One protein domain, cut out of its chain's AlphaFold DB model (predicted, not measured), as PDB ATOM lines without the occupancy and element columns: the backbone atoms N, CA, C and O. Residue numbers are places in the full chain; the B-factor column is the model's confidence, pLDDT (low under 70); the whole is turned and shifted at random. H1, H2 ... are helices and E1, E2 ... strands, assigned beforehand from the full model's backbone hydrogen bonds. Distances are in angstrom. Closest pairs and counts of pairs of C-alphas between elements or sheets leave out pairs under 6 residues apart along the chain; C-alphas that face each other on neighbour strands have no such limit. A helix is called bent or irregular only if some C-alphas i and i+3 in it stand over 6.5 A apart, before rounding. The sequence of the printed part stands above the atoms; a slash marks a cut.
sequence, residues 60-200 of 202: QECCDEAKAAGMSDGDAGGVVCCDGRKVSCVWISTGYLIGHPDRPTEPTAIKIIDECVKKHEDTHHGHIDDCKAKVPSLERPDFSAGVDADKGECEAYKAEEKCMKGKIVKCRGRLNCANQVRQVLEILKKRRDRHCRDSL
ATOM      1  N   GLN A  60     -22.785 -13.406  12.900       95.19
ATOM      2  CA  GLN A  60     -24.174 -12.947  12.925       95.19
ATOM      3  C   GLN A  60     -24.351 -11.631  12.154       95.19
ATOM      4  O   GLN A  60     -25.276 -11.518  11.361       95.19
ATOM      5  N   GLU A  61     -23.421 -10.686  12.317       96.12
ATOM      6  CA  GLU A  61     -23.441  -9.401  11.606       96.12
ATOM      7  C   GLU A  61     -23.333  -9.601  10.088       96.12
ATOM      8  O   GLU A  61     -24.129  -9.047   9.334       96.12
ATOM      9  N   CYS A  62     -22.442 -10.489   9.632       96.44
ATOM     10  CA  CYS A  62     -22.347 -10.862   8.219       96.44
ATOM     11  C   CYS A  62     -23.663 -11.431   7.666       96.44
ATOM     12  O   CYS A  62     -24.072 -11.086   6.560       96.44
ATOM     13  N   CYS A  63     -24.314 -12.320   8.419       96.19
ATOM     14  CA  CYS A  63     -25.539 -12.978   7.976       96.19
ATOM     15  C   CYS A  63     -26.754 -12.051   7.988       96.19
ATOM     16  O   CYS A  63     -27.598 -12.155   7.092       96.19
ATOM     17  N   ASP A  64     -26.824 -11.143   8.962       94.62
ATOM     18  CA  ASP A  64     -27.863 -10.121   9.049       94.62
ATOM     19  C   ASP A  64     -27.721  -9.109   7.906       94.62
ATOM     20  O   ASP A  64     -28.703  -8.814   7.223       94.62
ATOM     21  N   GLU A  65     -26.498  -8.645   7.624       95.88
ATOM     22  CA  GLU A  65     -26.227  -7.770   6.480       95.88
ATOM     23  C   GLU A  65     -26.491  -8.462   5.140       95.88
ATOM     24  O   GLU A  65     -27.110  -7.866   4.260       95.88
ATOM     25  N   ALA A  66     -26.080  -9.725   4.976       96.38
ATOM     26  CA  ALA A  66     -26.333 -10.480   3.747       96.38
ATOM     27  C   ALA A  66     -27.834 -10.605   3.485       96.38
ATOM     28  O   ALA A  66     -28.308 -10.392   2.368       96.38
ATOM     29  N   LYS A  67     -28.601 -10.888   4.539       94.06
ATOM     30  CA  LYS A  67     -30.052 -10.952   4.452       94.06
ATOM     31  C   LYS A  67     -30.667  -9.590   4.126       94.06
ATOM     32  O   LYS A  67     -31.544  -9.520   3.267       94.06
ATOM     33  N   ALA A  68     -30.211  -8.517   4.773       93.88
ATOM     34  CA  ALA A  68     -30.670  -7.156   4.493       93.88
ATOM     35  C   ALA A  68     -30.348  -6.717   3.053       93.88
ATOM     36  O   ALA A  68     -31.130  -5.994   2.440       93.88
ATOM     37  N   ALA A  69     -29.243  -7.210   2.492       95.62
ATOM     38  CA  ALA A  69     -28.859  -7.023   1.097       95.62
ATOM     39  C   ALA A  69     -29.636  -7.918   0.108       95.62
ATOM     40  O   ALA A  69     -29.349  -7.892  -1.087       95.62
ATOM     41  N   GLY A  70     -30.602  -8.718   0.576       93.62
ATOM     42  CA  GLY A  70     -31.414  -9.600  -0.267       93.62
ATOM     43  C   GLY A  70     -30.698 -10.872  -0.724       93.62
ATOM     44  O   GLY A  70     -31.247 -11.613  -1.533       93.62
ATOM     45  N   MET A  71     -29.510 -11.175  -0.189       95.38
ATOM     46  CA  MET A  71     -28.717 -12.335  -0.614       95.38
ATOM     47  C   MET A  71     -29.320 -13.671  -0.177       95.38
ATOM     48  O   MET A  71     -28.800 -14.707  -0.572       95.38
ATOM     49  N   SER A  72     -30.381 -13.676   0.638       91.94
ATOM     50  CA  SER A  72     -31.032 -14.927   1.018       91.94
ATOM     51  C   SER A  72     -31.811 -15.558  -0.127       91.94
ATOM     52  O   SER A  72     -31.970 -16.763  -0.109       91.94
ATOM     53  N   ASP A  73     -32.310 -14.775  -1.088       88.31
ATOM     54  CA  ASP A  73     -33.064 -15.258  -2.263       88.31
ATOM     55  C   ASP A  73     -34.178 -16.289  -1.949       88.31
ATOM     56  O   ASP A  73     -34.452 -17.228  -2.686       88.31
ATOM     57  N   GLY A  74     -34.823 -16.142  -0.785       85.25
ATOM     58  CA  GLY A  74     -35.840 -17.081  -0.289       85.25
ATOM     59  C   GLY A  74     -35.305 -18.391   0.313       85.25
ATOM     60  O   GLY A  74     -36.099 -19.206   0.794       85.25
ATOM     61  N   ASP A  75     -33.989 -18.582   0.362       89.69
ATOM     62  CA  ASP A  75     -33.352 -19.774   0.908       89.69
ATOM     63  C   ASP A  75     -33.422 -19.869   2.436       89.69
ATOM     64  O   ASP A  75     -33.550 -18.894   3.185       89.69
ATOM     65  N   ALA A  76     -33.301 -21.110   2.904       90.69
ATOM     66  CA  ALA A  76     -33.194 -21.471   4.311       90.69
ATOM     67  C   ALA A  76     -31.839 -21.118   4.933       90.69
ATOM     68  O   ALA A  76     -31.767 -20.868   6.140       90.69
ATOM     69  N   GLY A  77     -30.795 -21.095   4.120       94.69
ATOM     70  CA  GLY A  77     -29.424 -20.811   4.492       94.69
ATOM     71  C   GLY A  77     -28.595 -20.537   3.245       94.69
ATOM     72  O   GLY A  77     -29.100 -20.590   2.123       94.69
ATOM     73  N   GLY A  78     -27.338 -20.176   3.458       96.75
ATOM     74  CA  GLY A  78     -26.380 -19.983   2.383       96.75
ATOM     75  C   GLY A  78     -24.984 -19.736   2.925       96.75
ATOM     76  O   GLY A  78     -24.814 -19.268   4.054       96.75
ATOM     77  N   VAL A  79     -23.969 -19.995   2.108       98.25
ATOM     78  CA  VAL A  79     -22.594 -19.592   2.413       98.25
ATOM     79  C   VAL A  79     -22.332 -18.208   1.839       98.25
ATOM     80  O   VAL A  79     -22.506 -17.980   0.645       98.25
ATOM     81  N   VAL A  80     -21.877 -17.285   2.682       98.06
ATOM     82  CA  VAL A  80     -21.441 -15.952   2.260       98.06
ATOM     83  C   VAL A  80     -19.951 -15.778   2.506       98.06
ATOM     84  O   VAL A  80     -19.391 -16.264   3.490       98.06
ATOM     85  N   CYS A  81     -19.303 -15.048   1.614       98.00
ATOM     86  CA  CYS A  81     -17.980 -14.509   1.837       98.00
ATOM     87  C   CYS A  81     -18.109 -13.163   2.537       98.00
ATOM     88  O   CYS A  81     -18.617 -12.199   1.967       98.00
ATOM     89  N   CYS A  82     -17.636 -13.107   3.778       97.31
ATOM     90  CA  CYS A  82     -17.660 -11.911   4.601       97.31
ATOM     91  C   CYS A  82     -16.255 -11.626   5.121       97.31
ATOM     92  O   CYS A  82     -15.673 -12.465   5.801       97.31
ATOM     93  N   ASP A  83     -15.696 -10.463   4.792       95.69
ATOM     94  CA  ASP A  83     -14.391 -10.000   5.286       95.69
ATOM     95  C   ASP A  83     -13.254 -11.025   5.101       95.69
ATOM     96  O   ASP A  83     -12.399 -11.215   5.968       95.69
ATOM     97  N   GLY A  84     -13.256 -11.712   3.955       94.94
ATOM     98  CA  GLY A  84     -12.241 -12.708   3.601       94.94
ATOM     99  C   GLY A  84     -12.413 -14.090   4.227       94.94
ATOM    100  O   GLY A  84     -11.496 -14.903   4.127       94.94
ATOM    101  N   ARG A  85     -13.567 -14.396   4.829       96.19
ATOM    102  CA  ARG A  85     -13.887 -15.733   5.353       96.19
ATOM    103  C   ARG A  85     -15.250 -16.233   4.877       96.19
ATOM    104  O   ARG A  85     -16.168 -15.445   4.664       96.19
ATOM    105  N   LYS A  86     -15.364 -17.556   4.748       98.19
ATOM    106  CA  LYS A  86     -16.623 -18.259   4.470       98.19
ATOM    107  C   LYS A  86     -17.462 -18.295   5.745       98.19
ATOM    108  O   LYS A  86     -16.938 -18.592   6.822       98.19
ATOM    109  N   VAL A  87     -18.740 -17.964   5.626       98.19
ATOM    110  CA  VAL A  87     -19.688 -17.888   6.735       98.19
ATOM    111  C   VAL A  87     -20.968 -18.607   6.341       98.19
ATOM    112  O   VAL A  87     -21.631 -18.212   5.390       98.19
ATOM    113  N   SER A  88     -21.327 -19.646   7.088       98.12
ATOM    114  CA  SER A  88     -22.598 -20.348   6.926       98.12
ATOM    115  C   SER A  88     -23.718 -19.587   7.619       98.12
ATOM    116  O   SER A  88     -23.793 -19.571   8.850       98.12
ATOM    117  N   CYS A  89     -24.594 -18.987   6.826       97.19
ATOM    118  CA  CYS A  89     -25.748 -18.247   7.299       97.19
ATOM    119  C   CYS A  89     -26.996 -19.118   7.333       97.19
ATOM    120  O   CYS A  89     -27.247 -19.916   6.437       97.19
ATOM    121  N   VAL A  90     -27.801 -18.924   8.375       95.00
ATOM    122  CA  VAL A  90     -29.095 -19.583   8.542       95.00
ATOM    123  C   VAL A  90     -30.174 -18.515   8.555       95.00
ATOM    124  O   VAL A  90     -30.180 -17.627   9.404       95.00
ATOM    125  N   TRP A  91     -31.109 -18.624   7.622       89.25
ATOM    126  CA  TRP A  91     -32.220 -17.694   7.464       89.25
ATOM    127  C   TRP A  91     -33.582 -18.350   7.713       89.25
ATOM    128  O   TRP A  91     -34.590 -17.654   7.681       89.25
ATOM    129  N   ILE A  92     -33.660 -19.651   8.027       74.75
ATOM    130  CA  ILE A  92     -34.933 -20.372   8.234       74.75
ATOM    131  C   ILE A  92     -35.835 -19.710   9.278       74.75
ATOM    132  O   ILE A  92     -37.023 -19.495   9.021       74.75
ATOM    133  N   SER A  93     -35.275 -19.323  10.428       62.38
ATOM    134  CA  SER A  93     -36.018 -18.682  11.517       62.38
ATOM    135  C   SER A  93     -36.552 -17.302  11.121       62.38
ATOM    136  O   SER A  93     -37.393 -16.728  11.817       62.38
ATOM    137  N   THR A  94     -36.134 -16.780   9.965       50.28
ATOM    138  CA  THR A  94     -36.465 -15.440   9.505       50.28
ATOM    139  C   THR A  94     -36.790 -15.322   8.001       50.28
ATOM    140  O   THR A  94     -36.893 -14.195   7.524       50.28
ATOM    141  N   GLY A  95     -36.986 -16.409   7.241       42.72
ATOM    142  CA  GLY A  95     -37.142 -16.341   5.775       42.72
ATOM    143  C   GLY A  95     -37.935 -17.497   5.163       42.72
ATOM    144  O   GLY A  95     -39.049 -17.291   4.692       42.72
ATOM    145  N   TYR A  96     -37.411 -18.720   5.241       49.94
ATOM    146  CA  TYR A  96     -37.920 -19.895   4.507       49.94
ATOM    147  C   TYR A  96     -39.378 -20.295   4.799       49.94
ATOM    148  O   TYR A  96     -40.035 -20.932   3.981       49.94
ATOM    149  N   LEU A  97     -39.900 -19.939   5.976       54.44
ATOM    150  CA  LEU A  97     -41.261 -20.289   6.402       54.44
ATOM    151  C   LEU A  97     -42.051 -19.072   6.884       54.44
ATOM    152  O   LEU A  97     -43.055 -19.224   7.580       54.44
ATOM    153  N   ILE A  98     -41.615 -17.849   6.559       49.22
ATOM    154  CA  ILE A  98     -42.425 -16.665   6.862       49.22
ATOM    155  C   ILE A  98     -43.743 -16.778   6.088       49.22
ATOM    156  O   ILE A  98     -43.766 -16.716   4.866       49.22
ATOM    157  N   GLY A  99     -44.839 -16.985   6.823       50.69
ATOM    158  CA  GLY A  99     -46.184 -17.151   6.269       50.69
ATOM    159  C   GLY A  99     -46.565 -18.584   5.879       50.69
ATOM    160  O   GLY A  99     -47.723 -18.807   5.538       50.69
ATOM    161  N   HIS A 100     -45.656 -19.564   5.965       62.50
ATOM    162  CA  HIS A 100     -46.019 -20.961   5.717       62.50
ATOM    163  C   HIS A 100     -46.732 -21.540   6.954       62.50
ATOM    164  O   HIS A 100     -46.194 -21.421   8.060       62.50
ATOM    165  N   PRO A 101     -47.906 -22.186   6.810       64.50
ATOM    166  CA  PRO A 101     -48.657 -22.731   7.947       64.50
ATOM    167  C   PRO A 101     -47.858 -23.773   8.747       64.50
ATOM    168  O   PRO A 101     -48.044 -23.896   9.953       64.50
ATOM    169  N   ASP A 102     -46.908 -24.452   8.097       65.25
ATOM    170  CA  ASP A 102     -46.033 -25.459   8.721       65.25
ATOM    171  C   ASP A 102     -44.718 -24.891   9.290       65.25
ATOM    172  O   ASP A 102     -43.739 -25.621   9.468       65.25
ATOM    173  N   ARG A 103     -44.646 -23.581   9.558       80.56
ATOM    174  CA  ARG A 103     -43.478 -22.986  10.220       80.56
ATOM    175  C   ARG A 103     -43.276 -23.601  11.616       80.56
ATOM    176  O   ARG A 103     -44.201 -23.550  12.426       80.56
ATOM    177  N   PRO A 104     -42.069 -24.094  11.964       85.94
ATOM    178  CA  PRO A 104     -41.757 -24.508  13.318       85.94
ATOM    179  C   PRO A 104     -41.986 -23.368  14.308       85.94
ATOM    180  O   PRO A 104     -41.485 -22.256  14.134       85.94
ATOM    181  N   THR A 105     -42.736 -23.667  15.356       89.06
ATOM    182  CA  THR A 105     -43.048 -22.751  16.460       89.06
ATOM    183  C   THR A 105     -42.403 -23.190  17.769       89.06
ATOM    184  O   THR A 105     -42.238 -22.373  18.671       89.06
ATOM    185  N   GLU A 106     -41.998 -24.458  17.887       92.31
ATOM    186  CA  GLU A 106     -41.359 -24.981  19.091       92.31
ATOM    187  C   GLU A 106     -39.895 -24.527  19.154       92.31
ATOM    188  O   GLU A 106     -39.103 -24.925  18.293       92.31
ATOM    189  N   PRO A 107     -39.464 -23.786  20.197       93.12
ATOM    190  CA  PRO A 107     -38.108 -23.231  20.265       93.12
ATOM    191  C   PRO A 107     -37.000 -24.280  20.137       93.12
ATOM    192  O   PRO A 107     -35.946 -24.035  19.555       93.12
ATOM    193  N   THR A 108     -37.230 -25.484  20.670       95.50
ATOM    194  CA  THR A 108     -36.261 -26.580  20.541       95.50
ATOM    195  C   THR A 108     -36.223 -27.161  19.131       95.50
ATOM    196  O   THR A 108     -35.138 -27.504  18.674       95.50
ATOM    197  N   ALA A 109     -37.362 -27.251  18.440       94.31
ATOM    198  CA  ALA A 109     -37.380 -27.684  17.046       94.31
ATOM    199  C   ALA A 109     -36.664 -26.660  16.163       94.31
ATOM    200  O   ALA A 109     -35.771 -27.053  15.423       94.31
ATOM    201  N   ILE A 110     -36.970 -25.365  16.325       92.62
ATOM    202  CA  ILE A 110     -36.299 -24.263  15.614       92.62
ATOM    203  C   ILE A 110     -34.783 -24.368  15.793       92.62
ATOM    204  O   ILE A 110     -34.059 -24.439  14.812       92.62
ATOM    205  N   LYS A 111     -34.300 -24.496  17.037       94.50
ATOM    206  CA  LYS A 111     -32.862 -24.637  17.304       94.50
ATOM    207  C   LYS A 111     -32.246 -25.876  16.647       94.50
ATOM    208  O   LYS A 111     -31.134 -25.803  16.139       94.50
ATOM    209  N   ILE A 112     -32.927 -27.025  16.683       95.88
ATOM    210  CA  ILE A 112     -32.440 -28.246  16.020       95.88
ATOM    211  C   ILE A 112     -32.337 -28.025  14.511       95.88
ATOM    212  O   ILE A 112     -31.342 -28.434  13.917       95.88
ATOM    213  N   ILE A 113     -33.353 -27.399  13.919       94.31
ATOM    214  CA  ILE A 113     -33.418 -27.140  12.485       94.31
ATOM    215  C   ILE A 113     -32.318 -26.155  12.089       94.31
ATOM    216  O   ILE A 113     -31.501 -26.512  11.251       94.31
ATOM    217  N   ASP A 114     -32.203 -25.007  12.759       94.12
ATOM    218  CA  ASP A 114     -31.162 -24.006  12.491       94.12
ATOM    219  C   ASP A 114     -29.751 -24.609  12.602       94.12
ATOM    220  O   ASP A 114     -28.907 -24.415  11.729       94.12
ATOM    221  N   GLU A 115     -29.495 -25.417  13.639       96.31
ATOM    222  CA  GLU A 115     -28.209 -26.103  13.798       96.31
ATOM    223  C   GLU A 115     -27.910 -27.095  12.656       96.31
ATOM    224  O   GLU A 115     -26.741 -27.366  12.383       96.31
ATOM    225  N   CYS A 116     -28.929 -27.707  12.048       97.50
ATOM    226  CA  CYS A 116     -28.742 -28.675  10.967       97.50
ATOM    227  C   CYS A 116     -28.703 -28.022   9.584       97.50
ATOM    228  O   CYS A 116     -27.923 -28.476   8.754       97.50
ATOM    229  N   VAL A 117     -29.414 -26.914   9.379       96.31
ATOM    230  CA  VAL A 117     -29.260 -26.054   8.197       96.31
ATOM    231  C   VAL A 117     -27.852 -25.481   8.165       96.31
ATOM    232  O   VAL A 117     -27.170 -25.593   7.159       96.31
ATOM    233  N   LYS A 118     -27.324 -24.990   9.294       97.19
ATOM    234  CA  LYS A 118     -25.911 -24.578   9.347       97.19
ATOM    235  C   LYS A 118     -24.973 -25.709   8.916       97.19
ATOM    236  O   LYS A 118     -23.999 -25.459   8.224       97.19
ATOM    237  N   LYS A 119     -25.285 -26.958   9.282       98.31
ATOM    238  CA  LYS A 119     -24.490 -28.123   8.876       98.31
ATOM    239  C   LYS A 119     -24.588 -28.423   7.372       98.31
ATOM    240  O   LYS A 119     -23.603 -28.903   6.809       98.31
ATOM    241  N   HIS A 120     -25.740 -28.159   6.749       98.12
ATOM    242  CA  HIS A 120     -25.903 -28.146   5.288       98.12
ATOM    243  C   HIS A 120     -24.923 -27.140   4.681       98.12
ATOM    244  O   HIS A 120     -24.019 -27.524   3.945       98.12
ATOM    245  N   GLU A 121     -25.005 -25.883   5.112       98.12
ATOM    246  CA  GLU A 121     -24.176 -24.791   4.590       98.12
ATOM    247  C   GLU A 121     -22.673 -24.979   4.845       98.12
ATOM    248  O   GLU A 121     -21.855 -24.703   3.970       98.12
ATOM    249  N   ASP A 122     -22.279 -25.508   6.007       98.56
ATOM    250  CA  ASP A 122     -20.879 -25.837   6.314       98.56
ATOM    251  C   ASP A 122     -20.293 -26.804   5.264       98.56
ATOM    252  O   ASP A 122     -19.094 -26.775   4.985       98.56
ATOM    253  N   THR A 123     -21.126 -27.676   4.680       98.50
ATOM    254  CA  THR A 123     -20.706 -28.619   3.632       98.50
ATOM    255  C   THR A 123     -20.346 -27.876   2.343       98.50
ATOM    256  O   THR A 123     -19.360 -28.213   1.690       98.50
ATOM    257  N   HIS A 124     -21.056 -26.790   2.021       98.56
ATOM    258  CA  HIS A 124     -20.773 -25.965   0.845       98.56
ATOM    259  C   HIS A 124     -19.479 -25.154   0.937       98.56
ATOM    260  O   HIS A 124     -19.014 -24.656  -0.084       98.56
ATOM    261  N   HIS A 125     -18.812 -25.077   2.096       98.31
ATOM    262  CA  HIS A 125     -17.514 -24.399   2.197       98.31
ATOM    263  C   HIS A 125     -16.452 -24.983   1.254       98.31
ATOM    264  O   HIS A 125     -15.586 -24.241   0.787       98.31
ATOM    265  N   GLY A 126     -16.508 -26.292   0.981       97.50
ATOM    266  CA  GLY A 126     -15.623 -26.967   0.023       97.50
ATOM    267  C   GLY A 126     -16.087 -26.878  -1.434       97.50
ATOM    268  O   GLY A 126     -15.352 -27.298  -2.322       97.50
ATOM    269  N   HIS A 127     -17.290 -26.353  -1.680       97.88
ATOM    270  CA  HIS A 127     -17.921 -26.269  -2.999       97.88
ATOM    271  C   HIS A 127     -17.825 -24.876  -3.634       97.88
ATOM    272  O   HIS A 127     -18.214 -24.714  -4.788       97.88
ATOM    273  N   ILE A 128     -17.335 -23.886  -2.884       97.81
ATOM    274  CA  ILE A 128     -17.170 -22.498  -3.325       97.81
ATOM    275  C   ILE A 128     -15.703 -22.067  -3.249       97.81
ATOM    276  O   ILE A 128     -14.928 -22.579  -2.428       97.81
ATOM    277  N   ASP A 129     -15.337 -21.070  -4.052       97.31
ATOM    278  CA  ASP A 129     -13.978 -20.536  -4.076       97.31
ATOM    279  C   ASP A 129     -13.635 -19.827  -2.760       97.31
ATOM    280  O   ASP A 129     -14.500 -19.485  -1.947       97.31
ATOM    281  N   ASP A 130     -12.342 -19.626  -2.516       96.62
ATOM    282  CA  ASP A 130     -11.898 -18.896  -1.336       96.62
ATOM    283  C   ASP A 130     -12.311 -17.426  -1.387       96.62
ATOM    284  O   ASP A 130     -12.234 -16.745  -2.413       96.62
ATOM    285  N   CYS A 131     -12.725 -16.917  -0.229       96.12
ATOM    286  CA  CYS A 131     -13.156 -15.538  -0.096       96.12
ATOM    287  C   CYS A 131     -11.978 -14.579  -0.268       96.12
ATOM    288  O   CYS A 131     -10.906 -14.749   0.318       96.12
ATOM    289  N   LYS A 132     -12.194 -13.509  -1.031       89.12
ATOM    290  CA  LYS A 132     -11.182 -12.468  -1.233       89.12
ATOM    291  C   LYS A 132     -10.875 -11.780   0.100       89.12
ATOM    292  O   LYS A 132     -11.790 -11.345   0.788       89.12
ATOM    293  N   ALA A 133      -9.594 -11.578   0.420       82.69
ATOM    294  CA  ALA A 133      -9.118 -11.005   1.693       82.69
ATOM    295  C   ALA A 133      -9.436  -9.503   1.918       82.69
ATOM    296  O   ALA A 133      -8.728  -8.810   2.652       82.69
ATOM    297  N   LYS A 134     -10.457  -8.958   1.252       82.06
ATOM    298  CA  LYS A 134     -10.854  -7.554   1.369       82.06
ATOM    299  C   LYS A 134     -11.718  -7.361   2.616       82.06
ATOM    300  O   LYS A 134     -12.665  -8.112   2.829       82.06
ATOM    301  N   VAL A 135     -11.436  -6.310   3.381       85.31
ATOM    302  CA  VAL A 135     -12.248  -5.882   4.529       85.31
ATOM    303  C   VAL A 135     -12.572  -4.386   4.378       85.31
ATOM    304  O   VAL A 135     -11.635  -3.604   4.187       85.31
ATOM    305  N   PRO A 136     -13.851  -3.965   4.433       89.38
ATOM    306  CA  PRO A 136     -15.047  -4.808   4.487       89.38
ATOM    307  C   PRO A 136     -15.365  -5.449   3.122       89.38
ATOM    308  O   PRO A 136     -15.110  -4.860   2.064       89.38
ATOM    309  N   SER A 137     -15.928  -6.656   3.134       94.31
ATOM    310  CA  SER A 137     -16.499  -7.298   1.941       94.31
ATOM    311  C   SER A 137     -17.676  -8.199   2.286       94.31
ATOM    312  O   SER A 137     -17.690  -8.826   3.341       94.31
ATOM    313  N   LEU A 138     -18.664  -8.255   1.396       96.50
ATOM    314  CA  LEU A 138     -19.818  -9.134   1.521       96.50
ATOM    315  C   LEU A 138     -20.255  -9.582   0.124       96.50
ATOM    316  O   LEU A 138     -20.602  -8.745  -0.707       96.50
ATOM    317  N   GLU A 139     -20.207 -10.882  -0.140       96.94
ATOM    318  CA  GLU A 139     -20.683 -11.493  -1.384       96.94
ATOM    319  C   GLU A 139     -21.246 -12.894  -1.098       96.94
ATOM    320  O   GLU A 139     -20.800 -13.564  -0.167       96.94
ATOM    321  N   ARG A 140     -22.219 -13.350  -1.890       97.12
ATOM    322  CA  ARG A 140     -22.688 -14.744  -1.897       97.12
ATOM    323  C   ARG A 140     -22.177 -15.386  -3.189       97.12
ATOM    324  O   ARG A 140     -22.720 -15.067  -4.243       97.12
ATOM    325  N   PRO A 141     -21.082 -16.162  -3.145       96.62
ATOM    326  CA  PRO A 141     -20.505 -16.733  -4.351       96.62
ATOM    327  C   PRO A 141     -21.353 -17.895  -4.875       96.62
ATOM    328  O   PRO A 141     -21.999 -18.604  -4.101       96.62
ATOM    329  N   ASP A 142     -21.284 -18.108  -6.185       97.19
ATOM    330  CA  ASP A 142     -21.740 -19.344  -6.814       97.19
ATOM    331  C   ASP A 142     -20.792 -20.510  -6.474       97.19
ATOM    332  O   ASP A 142     -19.711 -20.331  -5.897       97.19
ATOM    333  N   PHE A 143     -21.182 -21.723  -6.866       97.44
ATOM    334  CA  PHE A 143     -20.298 -22.887  -6.836       97.44
ATOM    335  C   PHE A 143     -19.015 -22.630  -7.644       97.44
ATOM    336  O   PHE A 143     -19.043 -22.005  -8.707       97.44
ATOM    337  N   SER A 144     -17.889 -23.154  -7.154       97.81
ATOM    338  CA  SER A 144     -16.604 -23.109  -7.854       97.81
ATOM    339  C   SER A 144     -16.706 -23.712  -9.252       97.81
ATOM    340  O   SER A 144     -17.417 -24.693  -9.487       97.81
ATOM    341  N   ALA A 145     -15.909 -23.185 -10.179       97.25
ATOM    342  CA  ALA A 145     -15.822 -23.735 -11.525       97.25
ATOM    343  C   ALA A 145     -15.449 -25.232 -11.498       97.25
ATOM    344  O   ALA A 145     -14.454 -25.632 -10.891       97.25
ATOM    345  N   GLY A 146     -16.244 -26.059 -12.181       96.19
ATOM    346  CA  GLY A 146     -16.049 -27.511 -12.244       96.19
ATOM    347  C   GLY A 146     -16.630 -28.295 -11.063       96.19
ATOM    348  O   GLY A 146     -16.556 -29.525 -11.075       96.19
ATOM    349  N   VAL A 147     -17.228 -27.628 -10.070       96.38
ATOM    350  CA  VAL A 147     -18.032 -28.297  -9.042       96.38
ATOM    351  C   VAL A 147     -19.455 -28.487  -9.566       96.38
ATOM    352  O   VAL A 147     -20.110 -27.541  -9.993       96.38
ATOM    353  N   ASP A 148     -19.932 -29.729  -9.526       96.38
ATOM    354  CA  ASP A 148     -21.323 -30.075  -9.816       96.38
ATOM    355  C   ASP A 148     -22.211 -29.659  -8.632       96.38
ATOM    356  O   ASP A 148     -22.094 -30.205  -7.528       96.38
ATOM    357  N   ALA A 149     -23.092 -28.685  -8.873       95.94
ATOM    358  CA  ALA A 149     -24.000 -28.157  -7.865       95.94
ATOM    359  C   ALA A 149     -24.969 -29.225  -7.331       95.94
ATOM    360  O   ALA A 149     -25.170 -29.300  -6.121       95.94
ATOM    361  N   ASP A 150     -25.507 -30.110  -8.179       96.00
ATOM    362  CA  ASP A 150     -26.428 -31.169  -7.745       96.00
ATOM    363  C   ASP A 150     -25.720 -32.192  -6.856       96.00
ATOM    364  O   ASP A 150     -26.260 -32.639  -5.839       96.00
ATOM    365  N   LYS A 151     -24.471 -32.529  -7.184       96.56
ATOM    366  CA  LYS A 151     -23.649 -33.376  -6.316       96.56
ATOM    367  C   LYS A 151     -23.360 -32.696  -4.973       96.56
ATOM    368  O   LYS A 151     -23.468 -33.356  -3.936       96.56
ATOM    369  N   GLY A 152     -23.022 -31.405  -4.986       97.00
ATOM    370  CA  GLY A 152     -22.749 -30.628  -3.777       97.00
ATOM    371  C   GLY A 152     -23.969 -30.509  -2.858       97.00
ATOM    372  O   GLY A 152     -23.872 -30.795  -1.665       97.00
ATOM    373  N   GLU A 153     -25.138 -30.184  -3.416       97.25
ATOM    374  CA  GLU A 153     -26.420 -30.159  -2.697       97.25
ATOM    375  C   GLU A 153     -26.806 -31.550  -2.173       97.25
ATOM    376  O   GLU A 153     -27.254 -31.697  -1.036       97.25
ATOM    377  N   CYS A 154     -26.597 -32.610  -2.963       97.75
ATOM    378  CA  CYS A 154     -26.837 -33.985  -2.518       97.75
ATOM    379  C   CYS A 154     -26.005 -34.344  -1.273       97.75
ATOM    380  O   CYS A 154     -26.513 -35.002  -0.355       97.75
ATOM    381  N   GLU A 155     -24.733 -33.938  -1.222       97.81
ATOM    382  CA  GLU A 155     -23.868 -34.144  -0.057       97.81
ATOM    383  C   GLU A 155     -24.356 -33.349   1.160       97.81
ATOM    384  O   GLU A 155     -24.520 -33.919   2.246       97.81
ATOM    385  N   ALA A 156     -24.653 -32.066   0.965       98.12
ATOM    386  CA  ALA A 156     -25.105 -31.173   2.021       98.12
ATOM    387  C   ALA A 156     -26.434 -31.641   2.641       98.12
ATOM    388  O   ALA A 156     -26.517 -31.825   3.862       98.12
ATOM    389  N   TYR A 157     -27.422 -32.019   1.819       97.56
ATOM    390  CA  TYR A 157     -28.695 -32.544   2.320       97.56
ATOM    391  C   TYR A 157     -28.540 -33.874   3.068       97.56
ATOM    392  O   TYR A 157     -29.257 -34.133   4.040       97.56
ATOM    393  N   LYS A 158     -27.598 -34.740   2.665       98.00
ATOM    394  CA  LYS A 158     -27.277 -35.960   3.431       98.00
ATOM    395  C   LYS A 158     -26.693 -35.616   4.804       98.00
ATOM    396  O   LYS A 158     -27.016 -36.290   5.789       98.00
ATOM    397  N   ALA A 159     -25.850 -34.585   4.888       98.56
ATOM    398  CA  ALA A 159     -25.295 -34.109   6.151       98.56
ATOM    399  C   ALA A 159     -26.384 -33.519   7.065       98.56
ATOM    400  O   ALA A 159     -26.429 -33.856   8.256       98.56
ATOM    401  N   GLU A 160     -27.300 -32.718   6.514       97.62
ATOM    402  CA  GLU A 160     -28.440 -32.148   7.236       97.62
ATOM    403  C   GLU A 160     -29.389 -33.233   7.758       97.62
ATOM    404  O   GLU A 160     -29.720 -33.266   8.948       97.62
ATOM    405  N   GLU A 161     -29.770 -34.191   6.910       97.56
ATOM    406  CA  GLU A 161     -30.652 -35.294   7.292       97.56
ATOM    407  C   GLU A 161     -30.045 -36.129   8.431       97.56
ATOM    408  O   GLU A 161     -30.729 -36.464   9.408       97.56
ATOM    409  N   LYS A 162     -28.745 -36.445   8.339       98.50
ATOM    410  CA  LYS A 162     -28.012 -37.148   9.401       98.50
ATOM    411  C   LYS A 162     -28.007 -36.333  10.695       98.50
ATOM    412  O   LYS A 162     -28.233 -36.903  11.766       98.50
ATOM    413  N   CYS A 163     -27.790 -35.019  10.607       98.56
ATOM    414  CA  CYS A 163     -27.843 -34.111  11.751       98.56
ATOM    415  C   CYS A 163     -29.220 -34.140  12.432       98.56
ATOM    416  O   CYS A 163     -29.301 -34.363  13.644       98.56
ATOM    417  N   MET A 164     -30.304 -33.985  11.665       96.69
ATOM    418  CA  MET A 164     -31.662 -33.934  12.210       96.69
ATOM    419  C   MET A 164     -32.067 -35.251  12.868       96.69
ATOM    420  O   MET A 164     -32.556 -35.251  14.002       96.69
ATOM    421  N   LYS A 165     -31.794 -36.386  12.209       97.75
ATOM    422  CA  LYS A 165     -32.033 -37.725  12.772       97.75
ATOM    423  C   LYS A 165     -31.308 -37.921  14.103       97.75
ATOM    424  O   LYS A 165     -31.898 -38.448  15.042       97.75
ATOM    425  N   GLY A 166     -30.060 -37.461  14.207       97.94
ATOM    426  CA  GLY A 166     -29.277 -37.553  15.440       97.94
ATOM    427  C   GLY A 166     -29.749 -36.613  16.554       97.94
ATOM    428  O   GLY A 166     -29.573 -36.920  17.730       97.94
ATOM    429  N   LYS A 167     -30.363 -35.471  16.214       98.19
ATOM    430  CA  LYS A 167     -30.760 -34.443  17.190       98.19
ATOM    431  C   LYS A 167     -32.220 -34.499  17.621       98.19
ATOM    432  O   LYS A 167     -32.537 -33.888  18.637       98.19
ATOM    433  N   ILE A 168     -33.091 -35.253  16.949       96.94
ATOM    434  CA  ILE A 168     -34.510 -35.360  17.334       96.94
ATOM    435  C   ILE A 168     -34.706 -35.816  18.792       96.94
ATOM    436  O   ILE A 168     -35.644 -35.391  19.464       96.94
ATOM    437  N   VAL A 169     -33.771 -36.604  19.335       97.50
ATOM    438  CA  VAL A 169     -33.762 -37.020  20.750       97.50
ATOM    439  C   VAL A 169     -33.693 -35.834  21.725       97.50
ATOM    440  O   VAL A 169     -34.218 -35.920  22.836       97.50
ATOM    441  N   LYS A 170     -33.145 -34.679  21.305       97.62
ATOM    442  CA  LYS A 170     -33.126 -33.433  22.096       97.62
ATOM    443  C   LYS A 170     -34.533 -32.870  22.351       97.62
ATOM    444  O   LYS A 170     -34.698 -32.050  23.254       97.62
ATOM    445  N   CYS A 171     -35.562 -33.329  21.633       97.38
ATOM    446  CA  CYS A 171     -36.950 -32.983  21.936       97.38
ATOM    447  C   CYS A 171     -37.445 -33.575  23.268       97.38
ATOM    448  O   CYS A 171     -38.442 -33.079  23.796       97.38
ATOM    449  N   ARG A 172     -36.752 -34.578  23.840       96.75
ATOM    450  CA  ARG A 172     -37.080 -35.209  25.137       96.75
ATOM    451  C   ARG A 172     -38.541 -35.679  25.225       96.75
ATOM    452  O   ARG A 172     -39.231 -35.405  26.197       96.75
ATOM    453  N   GLY A 173     -39.035 -36.316  24.165       93.50
ATOM    454  CA  GLY A 173     -40.407 -36.838  24.104       93.50
ATOM    455  C   GLY A 173     -41.503 -35.797  23.842       93.50
ATOM    456  O   GLY A 173     -42.656 -36.180  23.674       93.50
ATOM    457  N   ARG A 174     -41.182 -34.497  23.740       97.06
ATOM    458  CA  ARG A 174     -42.174 -33.472  23.377       97.06
ATOM    459  C   ARG A 174     -42.654 -33.681  21.944       97.06
ATOM    460  O   ARG A 174     -41.890 -33.472  20.998       97.06
ATOM    461  N   LEU A 175     -43.921 -34.074  21.801       96.50
ATOM    462  CA  LEU A 175     -44.521 -34.452  20.519       96.50
ATOM    463  C   LEU A 175     -44.460 -33.320  19.489       96.50
ATOM    464  O   LEU A 175     -44.006 -33.566  18.377       96.50
ATOM    465  N   ASN A 176     -44.807 -32.083  19.863       94.88
ATOM    466  CA  ASN A 176     -44.770 -30.937  18.941       94.88
ATOM    467  C   ASN A 176     -43.366 -30.696  18.375       94.88
ATOM    468  O   ASN A 176     -43.199 -30.574  17.165       94.88
ATOM    469  N   CYS A 177     -42.345 -30.718  19.239       96.12
ATOM    470  CA  CYS A 177     -40.952 -30.567  18.821       96.12
ATOM    471  C   CYS A 177     -40.547 -31.676  17.844       96.12
ATOM    472  O   CYS A 177     -40.015 -31.403  16.768       96.12
ATOM    473  N   ALA A 178     -40.829 -32.934  18.195       96.75
ATOM    474  CA  ALA A 178     -40.456 -34.072  17.364       96.75
ATOM    475  C   ALA A 178     -41.200 -34.070  16.019       96.75
ATOM    476  O   ALA A 178     -40.609 -34.405  14.996       96.75
ATOM    477  N   ASN A 179     -42.474 -33.677  16.006       94.69
ATOM    478  CA  ASN A 179     -43.284 -33.607  14.794       94.69
ATOM    479  C   ASN A 179     -42.793 -32.511  13.845       94.69
ATOM    480  O   ASN A 179     -42.627 -32.796  12.664       94.69
ATOM    481  N   GLN A 180     -42.463 -31.319  14.350       92.25
ATOM    482  CA  GLN A 180     -41.907 -30.241  13.522       92.25
ATOM    483  C   GLN A 180     -40.554 -30.632  12.908       92.25
ATOM    484  O   GLN A 180     -40.345 -30.449  11.711       92.25
ATOM    485  N   VAL A 181     -39.658 -31.260  13.683       93.62
ATOM    486  CA  VAL A 181     -38.381 -31.766  13.141       93.62
ATOM    487  C   VAL A 181     -38.617 -32.841  12.070       93.62
ATOM    488  O   VAL A 181     -37.956 -32.828  11.035       93.62
ATOM    489  N   ARG A 182     -39.575 -33.759  12.270       94.25
ATOM    490  CA  ARG A 182     -39.918 -34.787  11.267       94.25
ATOM    491  C   ARG A 182     -40.530 -34.199   9.999       94.25
ATOM    492  O   ARG A 182     -40.193 -34.665   8.920       94.25
ATOM    493  N   GLN A 183     -41.398 -33.198  10.111       91.31
ATOM    494  CA  GLN A 183     -41.990 -32.529   8.949       91.31
ATOM    495  C   GLN A 183     -40.906 -31.914   8.060       91.31
ATOM    496  O   GLN A 183     -40.885 -32.168   6.856       91.31
ATOM    497  N   VAL A 184     -39.953 -31.190   8.657       90.69
ATOM    498  CA  VAL A 184     -38.807 -30.645   7.916       90.69
ATOM    499  C   VAL A 184     -37.952 -31.766   7.325       90.69
ATOM    500  O   VAL A 184     -37.595 -31.701   6.152       90.69
ATOM    501  N   LEU A 185     -37.709 -32.845   8.076       92.38
ATOM    502  CA  LEU A 185     -36.965 -34.007   7.585       92.38
ATOM    503  C   LEU A 185     -37.587 -34.634   6.322       92.38
ATOM    504  O   LEU A 185     -36.855 -35.045   5.424       92.38
ATOM    505  N   GLU A 186     -38.915 -34.703   6.220       92.06
ATOM    506  CA  GLU A 186     -39.586 -35.219   5.018       92.06
ATOM    507  C   GLU A 186     -39.450 -34.278   3.812       92.06
ATOM    508  O   GLU A 186     -39.276 -34.742   2.683       92.06
ATOM    509  N   ILE A 187     -39.470 -32.958   4.029       89.25
ATOM    510  CA  ILE A 187     -39.200 -31.973   2.968       89.25
ATOM    511  C   ILE A 187     -37.752 -32.114   2.478       89.25
ATOM    512  O   ILE A 187     -37.511 -32.168   1.270       89.25
ATOM    513  N   LEU A 188     -36.801 -32.239   3.406       91.81
ATOM    514  CA  LEU A 188     -35.382 -32.412   3.100       91.81
ATOM    515  C   LEU A 188     -35.108 -33.680   2.298       91.81
ATOM    516  O   LEU A 188     -34.387 -33.621   1.309       91.81
ATOM    517  N   LYS A 189     -35.728 -34.813   2.650       93.12
ATOM    518  CA  LYS A 189     -35.585 -36.058   1.876       93.12
ATOM    519  C   LYS A 189     -35.992 -35.877   0.415       93.12
ATOM    520  O   LYS A 189     -35.276 -36.333  -0.467       93.12
ATOM    521  N   LYS A 190     -37.094 -35.167   0.141       92.44
ATOM    522  CA  LYS A 190     -37.535 -34.897  -1.239       92.44
ATOM    523  C   LYS A 190     -36.526 -34.045  -2.015       92.44
ATOM    524  O   LYS A 190     -36.322 -34.287  -3.202       92.44
ATOM    525  N   ARG A 191     -35.906 -33.058  -1.358       92.12
ATOM    526  CA  ARG A 191     -34.864 -32.198  -1.948       92.12
ATOM    527  C   ARG A 191     -33.582 -32.980  -2.206       92.12
ATOM    528  O   ARG A 191     -33.113 -33.008  -3.339       92.12
ATOM    529  N   ARG A 192     -33.109 -33.715  -1.197       95.62
ATOM    530  CA  ARG A 192     -32.008 -34.675  -1.308       95.62
ATOM    531  C   ARG A 192     -32.209 -35.603  -2.504       95.62
ATOM    532  O   ARG A 192     -31.328 -35.719  -3.339       95.62
ATOM    533  N   ASP A 193     -33.371 -36.245  -2.613       94.56
ATOM    534  CA  ASP A 193     -33.641 -37.225  -3.671       94.56
ATOM    535  C   ASP A 193     -33.734 -36.598  -5.065       94.56
ATOM    536  O   ASP A 193     -33.526 -37.288  -6.061       94.56
ATOM    537  N   ARG A 194     -34.058 -35.306  -5.170       93.31
ATOM    538  CA  ARG A 194     -33.961 -34.563  -6.430       93.31
ATOM    539  C   ARG A 194     -32.492 -34.432  -6.839       93.31
ATOM    540  O   ARG A 194     -32.090 -35.071  -7.803       93.31
ATOM    541  N   HIS A 195     -31.693 -33.748  -6.025       94.94
ATOM    542  CA  HIS A 195     -30.280 -33.485  -6.319       94.94
ATOM    543  C   HIS A 195     -29.449 -34.771  -6.457       94.94
ATOM    544  O   HIS A 195     -28.655 -34.913  -7.379       94.94
ATOM    545  N   CYS A 196     -29.692 -35.778  -5.613       94.81
ATOM    546  CA  CYS A 196     -28.963 -37.045  -5.682       94.81
ATOM    547  C   CYS A 196     -29.339 -37.930  -6.880       94.81
ATOM    548  O   CYS A 196     -28.572 -38.829  -7.220       94.81
ATOM    549  N   ARG A 197     -30.523 -37.760  -7.487       91.12
ATOM    550  CA  ARG A 197     -30.869 -38.487  -8.723       91.12
ATOM    551  C   ARG A 197     -30.226 -37.826  -9.926       91.12
ATOM    552  O   ARG A 197     -29.744 -38.530 -10.808       91.12
ATOM    553  N   ASP A 198     -30.210 -36.501  -9.940       76.75
ATOM    554  CA  ASP A 198     -29.594 -35.740 -11.017       76.75
ATOM    555  C   ASP A 198     -28.061 -35.869 -11.000       76.75
ATOM    556  O   ASP A 198     -27.475 -36.036 -12.064       76.75
ATOM    557  N   SER A 199     -27.434 -36.035  -9.825       67.38
ATOM    558  CA  SER A 199     -25.991 -36.320  -9.703       67.38
ATOM    559  C   SER A 199     -25.542 -37.694 -10.237       67.38
ATOM    560  O   SER A 199     -24.357 -38.017 -10.186       67.38
ATOM    561  N   LEU A 200     -26.474 -38.566 -10.646       67.88
ATOM    562  CA  LEU A 200     -26.168 -39.882 -11.231       67.88
ATOM    563  C   LEU A 200     -26.217 -39.877 -12.763       67.88
ATOM    564  O   LEU A 200     -25.948 -40.913 -13.376       67.88
TER     565      LEU A 200
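Overview. This is residues 60 to 200 of the 202 residues of an uncharacterized protein of Rhodopirellula pilleata (UniProt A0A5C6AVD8). Three long helices, H2, H3 and H4, stand side by side in an up-and-down bundle, and a small strand hairpin, E1 and E2, packs on H2 with the short helix H1 over the hairpin's other face. The two long links are loops at the sides of this body: residues 125 to 148 swing out past the hairpin, where residues 138 to 139 pair with E1, and residues 91 to 106 lead from E2 to H2. The 141 printed residues hold four named helices and two named strands, in the order H1, E1, E2, H2, H3, H4; the class is mostly helix, and the sheet, of order E1 - E2, is antiparallel. The whole is compact, with a radius of gyration of the C-alphas of 15.4 A and spans of 47 by 37 by 25 A.

Arrangement. Begin with H1, residues 60 to 68, and look from it to the hairpin of E1, residues 77 to 82, and E2, residues 85 to 90. The closest C-alphas of H1 and E1 are those of Cys 62 and Cys 82, 6.0 A apart; those of H1 and E2 are Cys 63 and Cys 89, 5.3 A apart. E1 and E2 are antiparallel neighbours at 153 degrees; look for N 80 and O 87 at 2.9 A and N 87 and O 80 at 2.8 A, within hydrogen-bond range. Residues 81 to 82 of E1 also pair, antiparallel, with residues 138 to 139, a stretch too short to be a named strand. Next comes H2, residues 107 to 124; its closest C-alphas to E2 are those of Glu 121 and Ser 88, 5.3 A apart. H2 and H3, residues 149 to 171, form a helical hairpin: they touch, closest at the C-alphas of His 120 and Ala 156, 4.5 A apart, at a shallow tilt of 28 degrees, opposite ways. H3 and H4, residues 175 to 198, form another helical hairpin: they touch, closest at the C-alphas of Asp 150 and His 195, 4.7 A apart, at a shallow tilt of 17 degrees, opposite ways. H2 touches H4 with its residues 107 to 113 alone, closest at the C-alphas of Ala 109 and Cys 177, 4.9 A apart; their shallow tilt is 20 degrees, the same way. H2, H3 and H4 are the up-and-down bundle, each helix running against the one before it. H1 is apart from H2, H3 and H4. Every O i to N i+4 pair is within hydrogen-bond range in H1 and H4; in H2 13 of 14 are, and in H3 16 of 19.

Along the chain. Find C-alpha 60 at (-24.174, -12.947, 12.925), where H1 begins; it runs to residue 68, 12.1 A. E1 covers 14.8 A and E2 16.0 A. Find C-alpha 107 at (-38.108, -23.231, 20.265); from there H2 runs 26.2 A to residue 124. H3 runs 32.8 A from Ala 149 to Cys 171, with a kink of 31 degrees near residue 165; it is irregular, but only just, with C-alphas 166 and 169 at 7.0 A. H4 runs 34.9 A from Leu 175 to C-alpha 198 at (-29.594, -35.740, -11.017).

Size, cuts and confidence. The two C-alphas farthest apart are those of Lys 134 and Gly 173, 47.4 A. The printed part, residues 60 to 200, has no cut. The links E2 to H2, 16 residues, and H2 to H3, 24 residues, are long; E1 to E2 and H3 to H4 are tight, and H1 to E1 is short. The mean pLDDT of the printed part is 91.5; look for values under 70 at residues 93 to 102 and 199 to 200.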